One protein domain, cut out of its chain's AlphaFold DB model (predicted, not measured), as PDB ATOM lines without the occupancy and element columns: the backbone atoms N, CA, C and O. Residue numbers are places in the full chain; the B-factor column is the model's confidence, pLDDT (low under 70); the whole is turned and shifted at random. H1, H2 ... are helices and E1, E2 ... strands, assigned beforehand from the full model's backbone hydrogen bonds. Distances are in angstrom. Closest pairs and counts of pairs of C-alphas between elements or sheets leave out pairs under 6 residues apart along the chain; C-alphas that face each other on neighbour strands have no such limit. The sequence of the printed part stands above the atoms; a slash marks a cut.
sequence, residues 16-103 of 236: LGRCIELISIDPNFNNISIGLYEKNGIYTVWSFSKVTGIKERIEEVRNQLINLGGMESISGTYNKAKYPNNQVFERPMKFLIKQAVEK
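AT A GLANCE: This is residues 16 to 103 of the 236 residues of an uncharacterized protein of Chloroflexi bacterium (UniProt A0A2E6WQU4). What shape do these atoms make? A twisted sheet of four strands, E1 to E4, has one face covered by two helices set steeply to each other: H2 over E1 and E2, H1 over E3 and E4. What builds it? The 88 printed residues hold the named elements E1, E2, E3, H1, E4, H2 along the chain; the sheet's order is E1 E2 E3 E4, all antiparallel, and the class is mixed. The whole is compact, with a radius of gyration of the C-alphas of 11.7 A and spans of 34 by 27 by 23 A.

IN THESE COORDINATES: Where are the strands? E1 is residues 18 to 23, from C-alpha 18 at (10.534, 21.376, -4.795), 14.8 A long; E2 is 34 to 39, 16.6 A. E3 is 42 to 46, 12.6 A, and E4 80 to 82, 7.1 A. Where are the helices? H1 is residues 54 to 69, 21.7 A; H2 is 90 to 102, 19.0 A, ending at C-alpha 102 at (29.231, 10.348, -5.993).

HOW THE PARTS SIT: How are the strands joined? E1, E2 and E3 form a meander of two hairpins, each strand the antiparallel neighbour of the one before. Within hydrogen-bond range are N 20 and O 36 at 2.8 A, N 37 and O 44 at 2.9 A, and, between antiparallel E3 and E4, N 43 and O 81 at 2.8 A. Where do the helices lie? In two layers, helices on one face of a sheet, H1 has a height of 7.8 A over the sheet and H2 8.3 A; the closest C-alphas are Val 45 and Ile 58 for E3 and H1, 6.3 A, and Glu 21 and Lys 94 for E1 and H2, 5.7 A. H2 touches H1 with residues 96 to 101 alone, closest at the C-alphas of Gln 64 and Ala 100, 5.0 A, at a steep tilt of 53 degrees, opposite ways. Are their backbones complete? Every O i to N i+4 pair is within hydrogen-bond range in H1, and 7 of 9 in H2.

THE WHOLE: How large is it? The two C-alphas farthest apart, of Asn 30 and Asn 85, are 34.6 A apart. Is it continuous and confident? The printed part has no cut, no link is long, and no printed residue is under 70 in pLDDT.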
ATOM      1  N   LEU A  16      12.383  25.471 -10.949       88.44
ATOM      2  CA  LEU A  16      12.938  24.220 -10.424       88.44
ATOM      3  C   LEU A  16      11.914  23.406  -9.622       88.44
ATOM      4  O   LEU A  16      11.904  22.181  -9.717       88.44
ATOM      5  N   GLY A  17      11.037  24.075  -8.871       91.44
ATOM      6  CA  GLY A  17      10.061  23.417  -8.002       91.44
ATOM      7  C   GLY A  17      10.653  22.979  -6.664       91.44
ATOM      8  O   GLY A  17      11.489  23.666  -6.076       91.44
ATOM      9  N   ARG A  18      10.180  21.848  -6.137       92.12
ATOM     10  CA  ARG A  18      10.534  21.376  -4.795       92.12
ATOM     11  C   ARG A  18      11.915  20.729  -4.805       92.12
ATOM     12  O   ARG A  18      12.146  19.785  -5.553       92.12
ATOM     13  N   CYS A  19      12.815  21.182  -3.936       93.12
ATOM     14  CA  CYS A  19      14.090  20.498  -3.725       93.12
ATOM     15  C   CYS A  19      13.845  19.143  -3.041       93.12
ATOM     16  O   CYS A  19      13.231  19.088  -1.974       93.12
ATOM     17  N   ILE A  20      14.295  18.057  -3.671       93.50
ATOM     18  CA  ILE A  20      14.258  16.708  -3.096       93.50
ATOM     19  C   ILE A  20      15.477  16.482  -2.212       93.50
ATOM     20  O   ILE A  20      15.344  15.928  -1.120       93.50
ATOM     21  N   GLU A  21      16.653  16.866  -2.710       93.19
ATOM     22  CA  GLU A  21      17.929  16.648  -2.038       93.19
ATOM     23  C   GLU A  21      19.009  17.582  -2.599       93.19
ATOM     24  O   GLU A  21      18.982  17.931  -3.788       93.19
ATOM     25  N   LEU A  22      19.971  17.952  -1.752       93.12
ATOM     26  CA  LEU A  22      21.115  18.791  -2.105       93.12
ATOM     27  C   LEU A  22      22.421  18.105  -1.695       93.12
ATOM     28  O   LEU A  22      22.761  18.032  -0.518       93.12
ATOM     29  N   ILE A  23      23.199  17.668  -2.682       93.00
ATOM     30  CA  ILE A  23      24.541  17.136  -2.457       93.00
ATOM     31  C   ILE A  23      25.501  18.314  -2.343       93.00
ATOM     32  O   ILE A  23      25.724  19.038  -3.314       93.00
ATOM     33  N   SER A  24      26.042  18.537  -1.145       89.31
ATOM     34  CA  SER A  24      26.850  19.726  -0.848       89.31
ATOM     35  C   SER A  24      28.173  19.758  -1.610       89.31
ATOM     36  O   SER A  24      28.609  20.838  -2.002       89.31
ATOM     37  N   ILE A  25      28.797  18.594  -1.805       90.50
ATOM     38  CA  ILE A  25      30.114  18.454  -2.431       90.50
ATOM     39  C   ILE A  25      30.046  17.343  -3.471       90.50
ATOM     40  O   ILE A  25      29.830  16.180  -3.134       90.50
ATOM     41  N   ASP A  26      30.266  17.710  -4.726       93.38
ATOM     42  CA  ASP A  26      30.483  16.788  -5.827       93.38
ATOM     43  C   ASP A  26      31.960  16.353  -5.874       93.38
ATOM     44  O   ASP A  26      32.815  17.145  -6.293       93.38
ATOM     45  N   PRO A  27      32.284  15.103  -5.489       92.81
ATOM     46  CA  PRO A  27      33.665  14.632  -5.449       92.81
ATOM     47  C   PRO A  27      34.272  14.445  -6.845       92.81
ATOM     48  O   PRO A  27      35.486  14.313  -6.970       92.81
ATOM     49  N   ASN A  28      33.447  14.426  -7.893       92.94
ATOM     50  CA  ASN A  28      33.879  14.185  -9.264       92.94
ATOM     51  C   ASN A  28      33.999  15.485 -10.078       92.94
ATOM     52  O   ASN A  28      34.430  15.436 -11.228       92.94
ATOM     53  N   PHE A  29      33.635  16.647  -9.515       93.06
ATOM     54  CA  PHE A  29      33.712  17.918 -10.237       93.06
ATOM     55  C   PHE A  29      33.788  19.146  -9.315       93.06
ATOM     56  O   PHE A  29      32.777  19.655  -8.835       93.06
ATOM     57  N   ASN A  30      34.997  19.683  -9.123       90.62
ATOM     58  CA  ASN A  30      35.257  20.989  -8.494       90.62
ATOM     59  C   ASN A  30      34.562  21.241  -7.136       90.62
ATOM     60  O   ASN A  30      34.353  22.398  -6.774       90.62
ATOM     61  N   ASN A  31      34.196  20.190  -6.386       89.69
ATOM     62  CA  ASN A  31      33.524  20.276  -5.083       89.69
ATOM     63  C   ASN A  31      32.276  21.177  -5.078       89.69
ATOM     64  O   ASN A  31      31.960  21.810  -4.071       89.69
ATOM     65  N   ILE A  32      31.575  21.268  -6.210       92.81
ATOM     66  CA  ILE A  32      30.362  22.082  -6.320       92.81
ATOM     67  C   ILE A  32      29.195  21.409  -5.597       92.81
ATOM     68  O   ILE A  32      29.181  20.194  -5.424       92.81
ATOM     69  N   SER A  33      28.159  22.178  -5.275       94.19
ATOM     70  CA  SER A  33      26.888  21.599  -4.839       94.19
ATOM     71  C   SER A  33      25.978  21.286  -6.029       94.19
ATOM     72  O   SER A  33      25.873  22.088  -6.966       94.19
ATOM     73  N   ILE A  34      25.280  20.151  -5.975       96.25
ATOM     74  CA  ILE A  34      24.297  19.711  -6.975       96.25
ATOM     75  C   ILE A  34      22.988  19.373  -6.266       96.25
ATOM     76  O   ILE A  34      22.959  18.552  -5.353       96.25
ATOM     77  N   GLY A  35      21.896  20.000  -6.698       95.81
ATOM     78  CA  GLY A  35      20.552  19.727  -6.204       95.81
ATOM     79  C   GLY A  35      19.714  18.950  -7.213       95.81
ATOM     80  O   GLY A  35      19.838  19.149  -8.425       95.81
ATOM     81  N   LEU A  36      18.827  18.102  -6.697       97.56
ATOM     82  CA  LEU A  36      17.736  17.499  -7.455       97.56
ATOM     83  C   LEU A  36      16.422  18.167  -7.057       97.56
ATOM     84  O   LEU A  36      16.058  18.188  -5.881       97.56
ATOM     85  N   TYR A  37      15.702  18.680  -8.046       96.44
ATOM     86  CA  TYR A  37      14.420  19.351  -7.862       96.44
ATOM     87  C   TYR A  37      13.327  18.613  -8.622       96.44
ATOM     88  O   TYR A  37      13.609  18.009  -9.654       96.44
ATOM     89  N   GLU A  38      12.094  18.663  -8.136       95.94
ATOM     90  CA  GLU A  38      10.937  18.065  -8.792       95.94
ATOM     91  C   GLU A  38       9.810  19.082  -8.965       95.94
ATOM     92  O   GLU A  38       9.469  19.844  -8.054       95.94
ATOM     93  N   LYS A  39       9.242  19.088 -10.173       94.81
ATOM     94  CA  LYS A  39       8.065  19.871 -10.535       94.81
ATOM     95  C   LYS A  39       7.244  19.101 -11.563       94.81
ATOM     96  O   LYS A  39       7.729  18.833 -12.661       94.81
ATOM     97  N   ASN A  40       5.987  18.807 -11.242       93.56
ATOM     98  CA  ASN A  40       5.023  18.172 -12.148       93.56
ATOM     99  C   ASN A  40       5.526  16.846 -12.761       93.56
ATOM    100  O   ASN A  40       5.349  16.606 -13.955       93.56
ATOM    101  N   GLY A  41       6.190  15.999 -11.968       93.94
ATOM    102  CA  GLY A  41       6.721  14.709 -12.426       93.94
ATOM    103  C   GLY A  41       8.049  14.800 -13.182       93.94
ATOM    104  O   GLY A  41       8.543  13.790 -13.688       93.94
ATOM    105  N   ILE A  42       8.638  15.994 -13.267       96.12
ATOM    106  CA  ILE A  42       9.922  16.237 -13.922       96.12
ATOM    107  C   ILE A  42      10.981  16.505 -12.866       96.12
ATOM    108  O   ILE A  42      10.867  17.446 -12.080       96.12
ATOM    109  N   TYR A  43      12.054  15.727 -12.924       97.62
ATOM    110  CA  TYR A  43      13.231  15.919 -12.101       97.62
ATOM    111  C   TYR A  43      14.251  16.771 -12.842       97.62
ATOM    112  O   TYR A  43      14.586  16.494 -13.994       97.62
ATOM    113  N   THR A  44      14.756  17.799 -12.174       97.88
ATOM    114  CA  THR A  44      15.735  18.739 -12.712       97.88
ATOM    115  C   THR A  44      16.991  18.704 -11.854       97.88
ATOM    116  O   THR A  44      16.949  19.032 -10.669       97.88
ATOM    117  N   VAL A  45      18.111  18.317 -12.459       98.06
ATOM    118  CA  VAL A  45      19.444  18.444 -11.863       98.06
ATOM    119  C   VAL A  45      19.902  19.888 -12.037       98.06
ATOM    120  O   VAL A  45      19.793  20.464 -13.125       98.06
ATOM    121  N   TRP A  46      20.395  20.508 -10.972       97.00
ATOM    122  CA  TRP A  46      20.811  21.904 -11.030       97.00
ATOM    123  C   TRP A  46      21.966  22.214 -10.085       97.00
ATOM    124  O   TRP A  46      22.049  21.682  -8.980       97.00
ATOM    125  N   SER A  47      22.825  23.141 -10.504       95.06
ATOM    126  CA  SER A  47      23.825  23.783  -9.657       95.06
ATOM    127  C   SER A  47      23.803  25.286  -9.908       95.06
ATOM    128  O   SER A  47      23.628  25.731 -11.039       95.06
ATOM    129  N   PHE A  48      24.016  26.072  -8.854       90.88
ATOM    130  CA  PHE A  48      24.213  27.520  -8.970       90.88
ATOM    131  C   PHE A  48      25.676  27.902  -9.255       90.88
ATOM    132  O   PHE A  48      25.989  29.087  -9.389       90.88
ATOM    133  N   SER A  49      26.575  26.914  -9.347       91.25
ATOM    134  CA  SER A  49      27.972  27.132  -9.712       91.25
ATOM    135  C   SER A  49      28.103  27.673 -11.137       91.25
ATOM    136  O   SER A  49      27.343  27.314 -12.034       91.25
ATOM    137  N   LYS A  50      29.101  28.535 -11.349       90.94
ATOM    138  CA  LYS A  50      29.434  29.130 -12.654       90.94
ATOM    139  C   LYS A  50      30.748  28.601 -13.230       90.94
ATOM    140  O   LYS A  50      31.282  29.189 -14.165       90.94
ATOM    141  N   VAL A  51      31.297  27.541 -12.640       94.00
ATOM    142  CA  VAL A  51      32.557  26.945 -13.093       94.00
ATOM    143  C   VAL A  51      32.381  26.384 -14.507       94.00
ATOM    144  O   VAL A  51      31.363  25.768 -14.824       94.00
ATOM    145  N   THR A  52      33.372  26.607 -15.369       96.00
ATOM    146  CA  THR A  52      33.406  26.066 -16.735       96.00
ATOM    147  C   THR A  52      33.282  24.541 -16.715       96.00
ATOM    148  O   THR A  52      33.925  23.889 -15.897       96.00
ATOM    149  N   GLY A  53      32.472  23.961 -17.607       95.69
ATOM    150  CA  GLY A  53      32.215  22.513 -17.652       95.69
ATOM    151  C   GLY A  53      31.003  22.049 -16.827       95.69
ATOM    152  O   GLY A  53      30.703  20.858 -16.759       95.69
ATOM    153  N   ILE A  54      30.300  22.975 -16.158       95.88
ATOM    154  CA  ILE A  54      29.158  22.635 -15.297       95.88
ATOM    155  C   ILE A  54      28.014  21.962 -16.060       95.88
ATOM    156  O   ILE A  54      27.335  21.090 -15.522       95.88
ATOM    157  N   LYS A  55      27.782  22.362 -17.312       96.38
ATOM    158  CA  LYS A  55      26.668  21.856 -18.115       96.38
ATOM    159  C   LYS A  55      26.861  20.372 -18.424       96.38
ATOM    160  O   LYS A  55      25.931  19.589 -18.253       96.38
ATOM    161  N   GLU A  56      28.077  20.006 -18.805       97.12
ATOM    162  CA  GLU A  56      28.521  18.646 -19.089       97.12
ATOM    163  C   GLU A  56      28.416  17.781 -17.833       97.12
ATOM    164  O   GLU A  56      27.881  16.675 -17.883       97.12
ATOM    165  N   ARG A  57      28.826  18.314 -16.674       96.94
ATOM    166  CA  ARG A  57      28.681  17.597 -15.404       96.94
ATOM    167  C   ARG A  57      27.219  17.379 -15.014       96.94
ATOM    168  O   ARG A  57      26.852  16.282 -14.599       96.94
ATOM    169  N   ILE A  58      26.367  18.396 -15.152       97.88
ATOM    170  CA  ILE A  58      24.927  18.263 -14.887       97.88
ATOM    171  C   ILE A  58      24.306  17.210 -15.812       97.88
ATOM    172  O   ILE A  58      23.483  16.408 -15.365       97.88
ATOM    173  N   GLU A  59      24.704  17.189 -17.083       98.06
ATOM    174  CA  GLU A  59      24.260  16.179 -18.037       98.06
ATOM    175  C   GLU A  59      24.721  14.772 -17.658       98.06
ATOM    176  O   GLU A  59      23.930  13.831 -17.724       98.06
ATOM    177  N   GLU A  60      25.957  14.620 -17.193       97.81
ATOM    178  CA  GLU A  60      26.473  13.350 -16.695       97.81
ATOM    179  C   GLU A  60      25.658  12.830 -15.504       97.81
ATOM    180  O   GLU A  60      25.226  11.674 -15.502       97.81
ATOM    181  N   VAL A  61      25.364  13.696 -14.529       98.25
ATOM    182  CA  VAL A  61      24.522  13.348 -13.376       98.25
ATOM    183  C   VAL A  61      23.105  12.990 -13.831       98.25
ATOM    184  O   VAL A  61      22.569  11.966 -13.407       98.25
ATOM    185  N   ARG A  62      22.504  13.761 -14.750       98.25
ATOM    186  CA  ARG A  62      21.197  13.441 -15.358       98.25
ATOM    187  C   ARG A  62      21.225  12.069 -16.026       98.25
ATOM    188  O   ARG A  62      20.302  11.277 -15.838       98.25
ATOM    189  N   ASN A  63      22.274  11.766 -16.786       98.06
ATOM    190  CA  ASN A  63      22.438  10.475 -17.446       98.06
ATOM    191  C   ASN A  63      22.578   9.348 -16.418       98.06
ATOM    192  O   ASN A  63      22.066   8.252 -16.637       98.06
ATOM    193  N   GLN A  64      23.204   9.594 -15.269       97.88
ATOM    194  CA  GLN A  64      23.224   8.618 -14.184       97.88
ATOM    195  C   GLN A  64      21.848   8.391 -13.548       97.88
ATOM    196  O   GLN A  64      21.523   7.246 -13.238       97.88
ATOM    197  N   LEU A  65      20.989   9.414 -13.432       97.88
ATOM    198  CA  LEU A  65      19.597   9.214 -12.996       97.88
ATOM    199  C   LEU A  65      18.838   8.264 -13.938       97.88
ATOM    200  O   LEU A  65      18.125   7.376 -13.480       97.88
ATOM    201  N   ILE A  66      19.039   8.403 -15.251       97.25
ATOM    202  CA  ILE A  66      18.477   7.504 -16.275       97.25
ATOM    203  C   ILE A  66      18.987   6.077 -16.053       97.25
ATOM    204  O   ILE A  66      18.196   5.152 -15.866       97.25
ATOM    205  N   ASN A  67      20.308   5.906 -16.004       96.69
ATOM    206  CA  ASN A  67      20.944   4.590 -15.935       96.69
ATOM    207  C   ASN A  67      20.655   3.841 -14.625       96.69
ATOM    208  O   ASN A  67      20.383   2.642 -14.646       96.69
ATOM    209  N   LEU A  68      20.725   4.529 -13.484       97.25
ATOM    210  CA  LEU A  68      20.561   3.926 -12.158       97.25
ATOM    211  C   LEU A  68      19.107   3.933 -11.677       97.25
ATOM    212  O   LEU A  68      18.744   3.106 -10.844       97.25
ATOM    213  N   GLY A  69      18.287   4.861 -12.167       95.62
ATOM    214  CA  GLY A  69      16.896   5.036 -11.752       95.62
ATOM    215  C   GLY A  69      15.876   4.420 -12.704       95.62
ATOM    216  O   GLY A  69      14.742   4.210 -12.285       95.62
ATOM    217  N   GLY A  70      16.256   4.105 -13.950       94.94
ATOM    218  CA  GLY A  70      15.315   3.663 -14.990       94.94
ATOM    219  C   GLY A  70      14.424   4.798 -15.506       94.94
ATOM    220  O   GLY A  70      13.246   4.583 -15.770       94.94
ATOM    221  N   MET A  71      14.971   6.010 -15.573       96.38
ATOM    222  CA  MET A  71      14.273   7.211 -16.044       96.38
ATOM    223  C   MET A  71      14.544   7.458 -17.531       96.38
ATOM    224  O   MET A  71      15.377   6.793 -18.135       96.38
ATOM    225  N   GLU A  72      13.899   8.470 -18.101       97.06
ATOM    226  CA  GLU A  72      14.103   8.930 -19.474       97.06
ATOM    227  C   GLU A  72      14.481  10.413 -19.507       97.06
ATOM    228  O   GLU A  72      14.031  11.211 -18.679       97.06
ATOM    229  N   SER A  73      15.301  10.803 -20.484       97.25
ATOM    230  CA  SER A  73      15.635  12.206 -20.741       97.25
ATOM    231  C   SER A  73      14.454  12.970 -21.332       97.25
ATOM    232  O   SER A  73      13.730  12.444 -22.176       97.25
ATOM    233  N   ILE A  74      14.333  14.256 -21.001       96.75
ATOM    234  CA  ILE A  74      13.424  15.159 -21.718       96.75
ATOM    235  C   ILE A  74      14.155  15.773 -22.916       96.75
ATOM    236  O   ILE A  74      15.220  16.376 -22.756       96.75
ATOM    237  N   SER A  75      13.571  15.630 -24.109       94.88
ATOM    238  CA  SER A  75      14.135  16.151 -25.361       94.88
ATOM    239  C   SER A  75      14.443  17.650 -25.273       94.88
ATOM    240  O   SER A  75      13.693  18.416 -24.670       94.88
ATOM    241  N   GLY A  76      15.575  18.062 -25.848       94.25
ATOM    242  CA  GLY A  76      16.045  19.450 -25.817       94.25
ATOM    243  C   GLY A  76      16.604  19.915 -24.467       94.25
ATOM    244  O   GLY A  76      16.930  21.091 -24.320       94.25
ATOM    245  N   THR A  77      16.739  19.023 -23.478       96.50
ATOM    246  CA  THR A  77      17.272  19.366 -22.151       96.50
ATOM    247  C   THR A  77      18.476  18.504 -21.788       96.50
ATOM    248  O   THR A  77      18.507  17.298 -22.049       96.50
ATOM    249  N   TYR A  78      19.465  19.124 -21.145       97.06
ATOM    250  CA  TYR A  78      20.656  18.437 -20.637       97.06
ATOM    251  C   TYR A  78      20.478  17.986 -19.181       97.06
ATOM    252  O   TYR A  78      21.156  17.079 -18.724       97.06
ATOM    253  N   ASN A  79      19.535  18.587 -18.450       97.88
ATOM    254  CA  ASN A  79      19.442  18.466 -16.999       97.88
ATOM    255  C   ASN A  79      18.122  17.893 -16.474       97.88
ATOM    256  O   ASN A  79      17.962  17.781 -15.260       97.88
ATOM    257  N   LYS A  80      17.171  17.554 -17.354       97.94
ATOM    258  CA  LYS A  80      15.866  17.028 -16.944       97.94
ATOM    259  C   LYS A  80      15.702  15.554 -17.289       97.94
ATOM    260  O   LYS A  80      16.133  15.089 -18.351       97.94
ATOM    261  N   ALA A  81      15.037  14.846 -16.384       97.81
ATOM    262  CA  ALA A  81      14.629  13.461 -16.539       97.81
ATOM    263  C   ALA A  81      13.248  13.231 -15.909       97.81
ATOM    264  O   ALA A  81      12.820  13.977 -15.028       97.81
ATOM    265  N   LYS A  82      12.549  12.190 -16.351       97.06
ATOM    266  CA  LYS A  82      11.252  11.779 -15.801       97.06
ATOM    267  C   LYS A  82      11.096  10.264 -15.841       97.06
ATOM    268  O   LYS A  82      11.788   9.596 -16.604       97.06
ATOM    269  N   TYR A  83      10.176   9.728 -15.050       95.25
ATOM    270  CA  TYR A  83       9.725   8.353 -15.259       95.25
ATOM    271  C   TYR A  83       8.773   8.285 -16.467       95.25
ATOM    272  O   TYR A  83       8.032   9.248 -16.686       95.25
ATOM    273  N   PRO A  84       8.756   7.180 -17.241       90.62
ATOM    274  CA  PRO A  84       7.904   7.050 -18.435       90.62
ATOM    275  C   PRO A  84       6.412   7.289 -18.149       90.62
ATOM    276  O   PRO A  84       5.693   7.882 -18.950       90.62
ATOM    277  N   ASN A  85       5.964   6.894 -16.959       86.31
ATOM    278  CA  ASN A  85       4.599   7.049 -16.455       86.31
ATOM    279  C   ASN A  85       4.353   8.361 -15.678       86.31
ATOM    280  O   ASN A  85       3.327   8.496 -15.013       86.31
ATOM    281  N   ASN A  86       5.299   9.307 -15.712       86.94
ATOM    282  CA  ASN A  86       5.293  10.559 -14.946       86.94
ATOM    283  C   ASN A  86       5.140  10.387 -13.417       86.94
ATOM    284  O   ASN A  86       4.720  11.322 -12.732       86.94
ATOM    285  N   GLN A  87       5.479   9.224 -12.855       88.44
ATOM    286  CA  GLN A  87       5.423   9.031 -11.411       88.44
ATOM    287  C   GLN A  87       6.551   9.722 -10.649       88.44
ATOM    288  O   GLN A  87       7.662   9.927 -11.146       88.44
ATOM    289  N   VAL A  88       6.249  10.027  -9.384       91.00
ATOM    290  CA  VAL A  88       7.167  10.674  -8.449       91.00
ATOM    291  C   VAL A  88       7.506   9.737  -7.290       91.00
ATOM    292  O   VAL A  88       6.620   9.222  -6.611       91.00
ATOM    293  N   PHE A  89       8.800   9.551  -7.034       90.94
ATOM    294  CA  PHE A  89       9.344   8.677  -5.996       90.94
ATOM    295  C   PHE A  89      10.247   9.476  -5.065       90.94
ATOM    296  O   PHE A  89      11.459   9.519  -5.232       90.94
ATOM    297  N   GLU A  90       9.673  10.109  -4.052       86.44
ATOM    298  CA  GLU A  90      10.435  11.036  -3.217       86.44
ATOM    299  C   GLU A  90      11.599  10.377  -2.457       86.44
ATOM    300  O   GLU A  90      12.723  10.875  -2.506       86.44
ATOM    301  N   ARG A  91      11.361   9.258  -1.758       91.81
ATOM    302  CA  ARG A  91      12.393   8.663  -0.894       91.81
ATOM    303  C   ARG A  91      13.509   7.991  -1.695       91.81
ATOM    304  O   ARG A  91      14.669   8.250  -1.371       91.81
ATOM    305  N   PRO A  92      13.225   7.213  -2.762       95.44
ATOM    306  CA  PRO A  92      14.280   6.649  -3.590       95.44
ATOM    307  C   PRO A  92      15.177   7.696  -4.241       95.44
ATOM    308  O   PRO A  92      16.377   7.462  -4.390       95.44
ATOM    309  N   MET A  93      14.621   8.861  -4.594       96.12
ATOM    310  CA  MET A  93      15.380   9.905  -5.279       96.12
ATOM    311  C   MET A  93      16.529  10.469  -4.448       96.12
ATOM    312  O   MET A  93      17.557  10.804  -5.031       96.12
ATOM    313  N   LYS A  94      16.415  10.503  -3.113       94.56
ATOM    314  CA  LYS A  94      17.516  10.926  -2.229       94.56
ATOM    315  C   LYS A  94      18.752  10.045  -2.395       94.56
ATOM    316  O   LYS A  94      19.875  10.528  -2.509       94.56
ATOM    317  N   PHE A  95      18.537   8.735  -2.487       96.19
ATOM    318  CA  PHE A  95      19.613   7.777  -2.724       96.19
ATOM    319  C   PHE A  95      20.109   7.816  -4.168       96.19
ATOM    320  O   PHE A  95      21.306   7.655  -4.406       96.19
ATOM    321  N   LEU A  96      19.198   8.026  -5.124       97.50
ATOM    322  CA  LEU A  96      19.529   8.057  -6.544       97.50
ATOM    323  C   LEU A  96      20.463   9.221  -6.869       97.50
ATOM    324  O   LEU A  96      21.505   8.993  -7.476       97.50
ATOM    325  N   ILE A  97      20.129  10.446  -6.447       97.06
ATOM    326  CA  ILE A  97      20.975  11.613  -6.730       97.06
ATOM    327  C   ILE A  97      22.328  11.507  -6.039       97.06
ATOM    328  O   ILE A  97      23.343  11.810  -6.658       97.06
ATOM    329  N   LYS A  98      22.365  10.999  -4.802       95.69
ATOM    330  CA  LYS A  98      23.621  10.754  -4.092       95.69
ATOM    331  C   LYS A  98      24.530   9.826  -4.894       95.69
ATOM    332  O   LYS A  98      25.673  10.175  -5.165       95.69
ATOM    333  N   GLN A  99      24.009   8.693  -5.371       96.50
ATOM    334  CA  GLN A  99      24.798   7.796  -6.219       96.50
ATOM    335  C   GLN A  99      25.150   8.412  -7.576       96.50
ATOM    336  O   GLN A  99      26.271   8.226  -8.035       96.50
ATOM    337  N   ALA A 100      24.237   9.153  -8.204       97.50
ATOM    338  CA  ALA A 100      24.482   9.790  -9.494       97.50
ATOM    339  C   ALA A 100      25.588  10.856  -9.434       97.50
ATOM    340  O   ALA A 100      26.312  11.035 -10.411       97.50
ATOM    341  N   VAL A 101      25.735  11.534  -8.293       96.81
ATOM    342  CA  VAL A 101      26.804  12.511  -8.053       96.81
ATOM    343  C   VAL A 101      28.095  11.823  -7.602       96.81
ATOM    344  O   VAL A 101      29.158  12.102  -8.151       96.81
ATOM    345  N   GLU A 102      28.034  10.912  -6.632       94.75
ATOM    346  CA  GLU A 102      29.231  10.348  -5.993       94.75
ATOM    347  C   GLU A 102      29.902   9.233  -6.806       94.75
ATOM    348  O   GLU A 102      31.116   9.043  -6.705       94.75
ATOM    349  N   LYS A 103      29.147   8.465  -7.601       94.94
ATOM    350  CA  LYS A 103      29.708   7.356  -8.384       94.94
ATOM    351  C   LYS A 103      30.292   7.841  -9.717       94.94
ATOM    352  O   LYS A 103      29.775   8.791 -10.302       94.94
TER     353      LYS A 103